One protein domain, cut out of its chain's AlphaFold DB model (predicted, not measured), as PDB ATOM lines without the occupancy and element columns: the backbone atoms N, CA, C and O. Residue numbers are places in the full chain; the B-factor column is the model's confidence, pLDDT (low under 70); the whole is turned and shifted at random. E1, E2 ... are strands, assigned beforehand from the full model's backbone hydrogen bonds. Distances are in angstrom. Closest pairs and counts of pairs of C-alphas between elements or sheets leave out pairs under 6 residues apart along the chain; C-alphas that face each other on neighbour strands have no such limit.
ATOM      1  N   TRP A 468      52.799 -44.612 -16.269       91.81
ATOM      2  CA  TRP A 468      52.502 -45.739 -15.394       91.81
ATOM      3  C   TRP A 468      53.797 -46.232 -14.756       91.81
ATOM      4  O   TRP A 468      54.888 -46.023 -15.289       91.81
ATOM      5  N   GLY A 469      53.694 -46.863 -13.597       86.62
ATOM      6  CA  GLY A 469      54.866 -47.306 -12.857       86.62
ATOM      7  C   GLY A 469      54.495 -48.017 -11.572       86.62
ATOM      8  O   GLY A 469      53.327 -48.267 -11.295       86.62
ATOM      9  N   ILE A 470      55.500 -48.352 -10.769       80.56
ATOM     10  CA  ILE A 470      55.305 -49.028  -9.487       80.56
ATOM     11  C   ILE A 470      55.882 -48.149  -8.386       80.56
ATOM     12  O   ILE A 470      57.037 -47.732  -8.458       80.56
ATOM     13  N   GLU A 471      55.088 -47.897  -7.349       80.50
ATOM     14  CA  GLU A 471      55.526 -47.211  -6.132       80.50
ATOM     15  C   GLU A 471      55.111 -47.990  -4.873       80.50
ATOM     16  O   GLU A 471      54.669 -49.137  -4.955       80.50
ATOM     17  N   SER A 472      55.268 -47.401  -3.683       74.56
ATOM     18  CA  SER A 472      54.992 -48.071  -2.398       74.56
ATOM     19  C   SER A 472      53.541 -48.534  -2.218       74.56
ATOM     20  O   SER A 472      53.278 -49.392  -1.383       74.56
ATOM     21  N   ARG A 473      52.603 -47.972  -2.989       74.06
ATOM     22  CA  ARG A 473      51.185 -48.367  -3.027       74.06
ATOM     23  C   ARG A 473      50.867 -49.420  -4.102       74.06
ATOM     24  O   ARG A 473      49.717 -49.839  -4.184       74.06
ATOM     25  N   GLY A 474      51.851 -49.832  -4.903       78.75
ATOM     26  CA  GLY A 474      51.702 -50.800  -5.992       78.75
ATOM     27  C   GLY A 474      51.820 -50.190  -7.391       78.75
ATOM     28  O   GLY A 474      52.305 -49.068  -7.563       78.75
ATOM     29  N   LEU A 475      51.391 -50.963  -8.392       85.69
ATOM     30  CA  LEU A 475      51.293 -50.533  -9.788       85.69
ATOM     31  C   LEU A 475      50.255 -49.410  -9.915       85.69
ATOM     32  O   LEU A 475      49.136 -49.540  -9.421       85.69
ATOM     33  N   TYR A 476      50.611 -48.323 -10.587       90.62
ATOM     34  CA  TYR A 476      49.722 -47.199 -10.855       90.62
ATOM     35  C   TYR A 476      49.762 -46.801 -12.330       90.62
ATOM     36  O   TYR A 476      50.760 -47.019 -13.016       90.62
ATOM     37  N   ALA A 477      48.684 -46.173 -12.788       93.50
ATOM     38  CA  ALA A 477      48.581 -45.505 -14.076       93.50
ATOM     39  C   ALA A 477      48.006 -44.093 -13.876       93.50
ATOM     40  O   ALA A 477      47.040 -43.892 -13.138       93.50
ATOM     41  N   LEU A 478      48.627 -43.104 -14.511       95.56
ATOM     42  CA  LEU A 478      48.219 -41.706 -14.499       95.56
ATOM     43  C   LEU A 478      47.178 -41.480 -15.602       95.56
ATOM     44  O   LEU A 478      47.491 -41.530 -16.791       95.56
ATOM     45  N   ALA A 479      45.933 -41.256 -15.194       94.62
ATOM     46  CA  ALA A 479      44.780 -41.106 -16.068       94.62
ATOM     47  C   ALA A 479      44.468 -39.626 -16.361       94.62
ATOM     48  O   ALA A 479      44.566 -38.791 -15.455       94.62
ATOM     49  N   PRO A 480      44.029 -39.276 -17.585       91.62
ATOM     50  CA  PRO A 480      43.443 -37.968 -17.863       91.62
ATOM     51  C   PRO A 480      42.185 -37.736 -17.015       91.62
ATOM     52  O   PRO A 480      41.445 -38.668 -16.713       91.62
ATOM     53  N   SER A 481      41.914 -36.479 -16.656       88.81
ATOM     54  CA  SER A 481      40.798 -36.105 -15.779       88.81
ATOM     55  C   SER A 481      39.917 -35.021 -16.390       88.81
ATOM     56  O   SER A 481      40.437 -34.051 -16.948       88.81
ATOM     57  N   PRO A 482      38.580 -35.105 -16.231       87.06
ATOM     58  CA  PRO A 482      37.686 -34.021 -16.633       87.06
ATOM     59  C   PRO A 482      37.873 -32.749 -15.785       87.06
ATOM     60  O   PRO A 482      37.322 -31.715 -16.136       87.06
ATOM     61  N   LEU A 483      38.635 -32.798 -14.685       87.69
ATOM     62  CA  LEU A 483      38.918 -31.648 -13.814       87.69
ATOM     63  C   LEU A 483      40.238 -30.931 -14.158       87.69
ATOM     64  O   LEU A 483      40.624 -29.996 -13.465       87.69
ATOM     65  N   GLY A 484      40.929 -31.349 -15.225       80.44
ATOM     66  CA  GLY A 484      42.196 -30.762 -15.679       80.44
ATOM     67  C   GLY A 484      43.433 -31.492 -15.162       80.44
ATOM     68  O   GLY A 484      44.252 -31.911 -15.970       80.44
ATOM     69  N   GLU A 485      43.542 -31.706 -13.852       86.00
ATOM     70  CA  GLU A 485      44.703 -32.390 -13.260       86.00
ATOM     71  C   GLU A 485      44.600 -33.920 -13.397       86.00
ATOM     72  O   GLU A 485      43.590 -34.489 -12.965       86.00
ATOM     73  N   PRO A 486      45.614 -34.610 -13.962       91.31
ATOM     74  CA  PRO A 486      45.624 -36.066 -14.070       91.31
ATOM     75  C   PRO A 486      45.484 -36.779 -12.719       91.31
ATOM     76  O   PRO A 486      45.964 -36.313 -11.685       91.31
ATOM     77  N   VAL A 487      44.855 -37.952 -12.730       92.00
ATOM     78  CA  VAL A 487      44.551 -38.736 -11.526       92.00
ATOM     79  C   VAL A 487      45.361 -40.022 -11.535       92.00
ATOM     80  O   VAL A 487      45.351 -40.769 -12.508       92.00
ATOM     81  N   ARG A 488      46.046 -40.320 -10.429       93.38
ATOM     82  CA  ARG A 488      46.719 -41.612 -10.254       93.38
ATOM     83  C   ARG A 488      45.712 -42.680  -9.846       93.38
ATOM     84  O   ARG A 488      45.164 -42.626  -8.747       93.38
ATOM     85  N   LEU A 489      45.522 -43.667 -10.713       93.44
ATOM     86  CA  LEU A 489      44.755 -44.872 -10.431       93.44
ATOM     87  C   LEU A 489      45.709 -46.000 -10.055       93.44
ATOM     88  O   LEU A 489      46.669 -46.272 -10.771       93.44
ATOM     89  N   PHE A 490      45.441 -46.660  -8.935       89.88
ATOM     90  CA  PHE A 490      46.225 -47.804  -8.479       89.88
ATOM     91  C   PHE A 490      45.556 -49.097  -8.923       89.88
ATOM     92  O   PHE A 490      44.333 -49.226  -8.833       89.88
ATOM     93  N   TRP A 491      46.373 -50.042  -9.380       87.19
ATOM     94  CA  TRP A 491      45.926 -51.375  -9.740       87.19
ATOM     95  C   TRP A 491      45.242 -52.036  -8.543       87.19
ATOM     96  O   TRP A 491      45.801 -52.096  -7.444       87.19
ATOM     97  N   GLN A 492      44.032 -52.536  -8.755       82.38
ATOM     98  CA  GLN A 492      43.304 -53.308  -7.760       82.38
ATOM     99  C   GLN A 492      43.600 -54.794  -7.927       82.38
ATOM    100  O   GLN A 492      43.551 -55.267  -9.055       82.38
ATOM    101  N   GLU A 493      43.836 -55.467  -6.790       67.44
ATOM    102  CA  GLU A 493      43.920 -56.921  -6.555       67.44
ATOM    103  C   GLU A 493      44.107 -57.806  -7.794       67.44
ATOM    104  O   GLU A 493      43.276 -57.875  -8.701       67.44
ATOM    105  N   TRP A 494      45.181 -58.589  -7.762       64.25
ATOM    106  CA  TRP A 494      45.359 -59.762  -8.609       64.25
ATOM    107  C   TRP A 494      44.333 -60.818  -8.187       64.25
ATOM    108  O   TRP A 494      44.631 -61.708  -7.404       64.25
ATOM    109  N   ASP A 495      43.087 -60.621  -8.595       54.59
ATOM    110  CA  ASP A 495      41.986 -61.538  -8.337       54.59
ATOM    111  C   ASP A 495      42.325 -62.901  -8.961       54.59
ATOM    112  O   ASP A 495      42.758 -62.961 -10.115       54.59
ATOM    113  N   ASP A 496      42.101 -63.993  -8.224       47.06
ATOM    114  CA  ASP A 496      42.314 -65.376  -8.689       47.06
ATOM    115  C   ASP A 496      41.317 -65.775  -9.804       47.06
ATOM    116  O   ASP A 496      41.315 -66.904 -10.305       47.06
ATOM    117  N   GLY A 497      40.432 -64.847 -10.185       48.25
ATOM    118  CA  GLY A 497      39.471 -64.944 -11.272       48.25
ATOM    119  C   GLY A 497      40.128 -65.247 -12.617       48.25
ATOM    120  O   GLY A 497      40.563 -64.357 -13.346       48.25
ATOM    121  N   PHE A 498      40.140 -66.538 -12.941       46.94
ATOM    122  CA  PHE A 498      40.605 -67.138 -14.185       46.94
ATOM    123  C   PHE A 498      40.183 -66.363 -15.431       46.94
ATOM    124  O   PHE A 498      39.000 -66.259 -15.761       46.94
ATOM    125  N   TRP A 499      41.179 -65.928 -16.192       49.69
ATOM    126  CA  TRP A 499      40.979 -65.391 -17.521       49.69
ATOM    127  C   TRP A 499      41.407 -66.419 -18.579       49.69
ATOM    128  O   TRP A 499      42.512 -66.946 -18.515       49.69
ATOM    129  N   THR A 500      40.526 -66.759 -19.522       50.34
ATOM    130  CA  THR A 500      40.677 -67.925 -20.422       50.34
ATOM    131  C   THR A 500      41.017 -67.580 -21.888       50.34
ATOM    132  O   THR A 500      40.855 -68.441 -22.752       50.34
ATOM    133  N   GLY A 501      41.481 -66.359 -22.203       57.16
ATOM    134  CA  GLY A 501      41.797 -65.916 -23.585       57.16
ATOM    135  C   GLY A 501      43.286 -65.586 -23.884       57.16
ATOM    136  O   GLY A 501      44.192 -66.127 -23.251       57.16
ATOM    137  N   ALA A 502      43.550 -64.632 -24.804       61.69
ATOM    138  CA  ALA A 502      44.815 -63.855 -24.992       61.69
ATOM    139  C   ALA A 502      45.014 -62.515 -24.184       61.69
ATOM    140  O   ALA A 502      44.348 -61.513 -24.446       61.69
ATOM    141  N   TRP A 503      45.902 -62.477 -23.181       67.94
ATOM    142  CA  TRP A 503      46.092 -61.306 -22.305       67.94
ATOM    143  C   TRP A 503      47.138 -60.367 -22.927       67.94
ATOM    144  O   TRP A 503      48.144 -60.884 -23.412       67.94
ATOM    145  N   PRO A 504      46.980 -59.028 -22.871       73.69
ATOM    146  CA  PRO A 504      45.870 -58.295 -22.260       73.69
ATOM    147  C   PRO A 504      44.588 -58.328 -23.118       73.69
ATOM    148  O   PRO A 504      44.671 -58.301 -24.344       73.69
ATOM    149  N   PRO A 505      43.391 -58.344 -22.497       76.25
ATOM    150  CA  PRO A 505      42.112 -58.426 -23.216       76.25
ATOM    151  C   PRO A 505      41.831 -57.215 -24.119       76.25
ATOM    152  O   PRO A 505      41.055 -57.316 -25.067       76.25
ATOM    153  N   SER A 506      42.460 -56.072 -23.844       85.50
ATOM    154  CA  SER A 506      42.477 -54.905 -24.721       85.50
ATOM    155  C   SER A 506      43.725 -54.063 -24.448       85.50
ATOM    156  O   SER A 506      44.320 -54.145 -23.373       85.50
ATOM    157  N   ALA A 507      44.095 -53.185 -25.382       89.00
ATOM    158  CA  ALA A 507      45.164 -52.202 -25.162       89.00
ATOM    159  C   ALA A 507      44.837 -51.192 -24.041       89.00
ATOM    160  O   ALA A 507      45.710 -50.457 -23.592       89.00
ATOM    161  N   ARG A 508      43.582 -51.158 -23.573       91.38
ATOM    162  CA  ARG A 508      43.092 -50.273 -22.509       91.38
ATOM    163  C   ARG A 508      43.071 -50.940 -21.135       91.38
ATOM    164  O   ARG A 508      42.703 -50.278 -20.163       91.38
ATOM    165  N   ALA A 509      43.414 -52.227 -21.069       88.56
ATOM    166  CA  ALA A 509      43.192 -53.068 -19.907       88.56
ATOM    167  C   ALA A 509      43.965 -52.572 -18.680       88.56
ATOM    168  O   ALA A 509      45.192 -52.626 -18.623       88.56
ATOM    169  N   PHE A 510      43.224 -52.125 -17.670       89.88
ATOM    170  CA  PHE A 510      43.745 -51.802 -16.347       89.88
ATOM    171  C   PHE A 510      42.606 -51.913 -15.341       89.88
ATOM    172  O   PHE A 510      41.513 -51.420 -15.611       89.88
ATOM    173  N   ARG A 511      42.830 -52.531 -14.181       89.62
ATOM    174  CA  ARG A 511      41.792 -52.645 -13.149       89.62
ATOM    175  C   ARG A 511      42.081 -51.669 -12.020       89.62
ATOM    176  O   ARG A 511      43.093 -51.811 -11.346       89.62
ATOM    177  N   ALA A 512      41.188 -50.716 -11.781       91.94
ATOM    178  CA  ALA A 512      41.294 -49.785 -10.661       91.94
ATOM    179  C   ALA A 512      39.927 -49.531 -10.023       91.94
ATOM    180  O   ALA A 512      38.941 -49.314 -10.731       91.94
ATOM    181  N   ILE A 513      39.887 -49.507  -8.685       87.88
ATOM    182  CA  ILE A 513      38.686 -49.132  -7.924       87.88
ATOM    183  C   ILE A 513      38.294 -47.703  -8.293       87.88
ATOM    184  O   ILE A 513      39.153 -46.824  -8.377       87.88
ATOM    185  N   ALA A 514      36.991 -47.470  -8.458       91.25
ATOM    186  CA  ALA A 514      36.457 -46.126  -8.601       91.25
ATOM    187  C   ALA A 514      36.816 -45.278  -7.368       91.25
ATOM    188  O   ALA A 514      36.430 -45.600  -6.245       91.25
ATOM    189  N   THR A 515      37.577 -44.204  -7.567       91.12
ATOM    190  CA  THR A 515      37.987 -43.287  -6.497       91.12
ATOM    191  C   THR A 515      37.376 -41.903  -6.714       91.12
ATOM    192  O   THR A 515      37.320 -41.445  -7.858       91.12
ATOM    193  N   PRO A 516      36.911 -41.214  -5.656       94.56
ATOM    194  CA  PRO A 516      36.410 -39.850  -5.783       94.56
ATOM    195  C   PRO A 516      37.508 -38.901  -6.268       94.56
ATOM    196  O   PRO A 516      38.564 -38.808  -5.643       94.56
ATOM    197  N   ILE A 517      37.240 -38.170  -7.349       92.56
ATOM    198  CA  ILE A 517      38.158 -37.154  -7.901       92.56
ATOM    199  C   ILE A 517      37.615 -35.730  -7.754       92.56
ATOM    200  O   ILE A 517      38.353 -34.760  -7.888       92.56
ATOM    201  N   GLY A 518      36.326 -35.597  -7.445       89.56
ATOM    202  CA  GLY A 518      35.663 -34.326  -7.196       89.56
ATOM    203  C   GLY A 518      34.236 -34.532  -6.687       89.56
ATOM    204  O   GLY A 518      33.800 -35.672  -6.502       89.56
ATOM    205  N   PRO A 519      33.482 -33.445  -6.452       88.25
ATOM    206  CA  PRO A 519      32.091 -33.540  -6.033       88.25
ATOM    207  C   PRO A 519      31.273 -34.330  -7.057       88.25
ATOM    208  O   PRO A 519      31.166 -33.923  -8.210       88.25
ATOM    209  N   ASN A 520      30.677 -35.442  -6.618       93.25
ATOM    210  CA  ASN A 520      29.824 -36.313  -7.431       93.25
ATOM    211  C   ASN A 520      30.513 -37.018  -8.617       93.25
ATOM    212  O   ASN A 520      29.800 -37.520  -9.485       93.25
ATOM    213  N   ILE A 521      31.851 -37.067  -8.672       95.06
ATOM    214  CA  ILE A 521      32.597 -37.748  -9.743       95.06
ATOM    215  C   ILE A 521      33.582 -38.747  -9.139       95.06
ATOM    216  O   ILE A 521      34.488 -38.371  -8.390       95.06
ATOM    217  N   GLU A 522      33.436 -40.008  -9.527       96.31
ATOM    218  CA  GLU A 522      34.381 -41.083  -9.236       96.31
ATOM    219  C   GLU A 522      35.017 -41.583 -10.536       96.31
ATOM    220  O   GLU A 522      34.344 -41.656 -11.563       96.31
ATOM    221  N   MET A 523      36.302 -41.932 -10.503       96.06
ATOM    222  CA  MET A 523      37.046 -42.448 -11.654       96.06
ATOM    223  C   MET A 523      37.626 -43.823 -11.353       96.06
ATOM    224  O   MET A 523      38.272 -44.004 -10.320       96.06
ATOM    225  N   GLY A 524      37.440 -44.764 -12.275       96.00
ATOM    226  CA  GLY A 524      38.048 -46.091 -12.229       96.00
ATOM    227  C   GLY A 524      38.480 -46.566 -13.613       96.00
ATOM    228  O   GLY A 524      38.377 -45.836 -14.602       96.00
ATOM    229  N   ALA A 525      38.963 -47.802 -13.677       95.12
ATOM    230  CA  ALA A 525      39.329 -48.462 -14.924       95.12
ATOM    231  C   ALA A 525      38.934 -49.940 -14.870       95.12
ATOM    232  O   ALA A 525      39.067 -50.576 -13.819       95.12
ATOM    233  N   ASP A 526      38.453 -50.477 -15.990       92.06
ATOM    234  CA  ASP A 526      38.199 -51.905 -16.157       92.06
ATOM    235  C   ASP A 526      39.078 -52.529 -17.255       92.06
ATOM    236  O   ASP A 526      39.695 -51.848 -18.078       92.06
ATOM    237  N   LEU A 527      39.168 -53.860 -17.235       88.38
ATOM    238  CA  LEU A 527      40.027 -54.616 -18.147       88.38
ATOM    239  C   LEU A 527      39.509 -54.621 -19.592       88.38
ATOM    240  O   LEU A 527      40.282 -54.863 -20.511       88.38
TER     241      LEU A 527
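This is residues 468 to 527 of the 865 residues of the protein "Formylglycine-generating enzyme family protein" of Burkholderiaceae bacterium (UniProt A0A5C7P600). Two small sheets stand partly face to face as a loose sandwich: a three-stranded meander of E1, E2 and E3, and the hairpin of E4 and E5, which comes close to the first sheet at E3, while E1 lies farthest out on the other side. A long loop, residues 491 to 511, swings out between E3 and E4, and residues 495 to 502 stick out from the body. The printed part has 60 residues with five named strands, E1 to E5 along the chain, and no named helix; the sheets run E1 - E2 - E3 and E4 - E5, both antiparallel. The class is all strand, with under half of the residues, 27 of 60, in named elements. The whole is elongated and only just loose, close to compact, with a radius of gyration of the C-alphas of 12.8 A and spans of 38 by 24 by 18 A.

Find C-alpha 468 at (52.502, -45.739, -15.394); there E1, residues 468 to 471, begins. After a tight link, E2 runs from residue 474 to 479 and covers 15.6 A. Seven residues on, E3 holds residues 487 to 490, beginning at C-alpha 487 at (44.551, -38.736, -11.526). Past the long link you reach E4, residues 512 to 518, 16.8 A long. A tight link leads to E5, residues 521 to 526, 16.5 A long, ending at C-alpha 526 at (38.199, -51.905, -16.157).

Begin with the meander, each strand the antiparallel neighbour of the one before: E1 and E3 are edge strands and E2 is the inner one. In the hairpin of E1 and E2, look at N 469 and O 476, 3.0 A apart and within hydrogen-bond range. In the hairpin of E2 and E3, N 479 and O 487 are within range at 2.8 A. In the hairpin of E4 and E5, antiparallel at 161 degrees, N 515 and O 523 are within range at 2.8 A. The two sheets form a sandwich, two sheets face to face, with best planes 33 degrees apart and strands at 58 degrees to each other. Between E3 and E4 the closest C-alphas are those of Phe 490 and Ala 512, 5.7 A apart. Between E3 and E5 they are those of Leu 489 and Gly 524, 7.1 A apart. E1 and E2 are each apart from E4 and E5.

The C-alphas farthest apart are those of Thr 500 and Pro 519, at 38.3 A. The printed part has no cut, and its one long link is E3 to E4. Residues 495 to 502 of that link stand free. The mean pLDDT of the printed part is 82.6; look for values under 70 at residues 493 to 503.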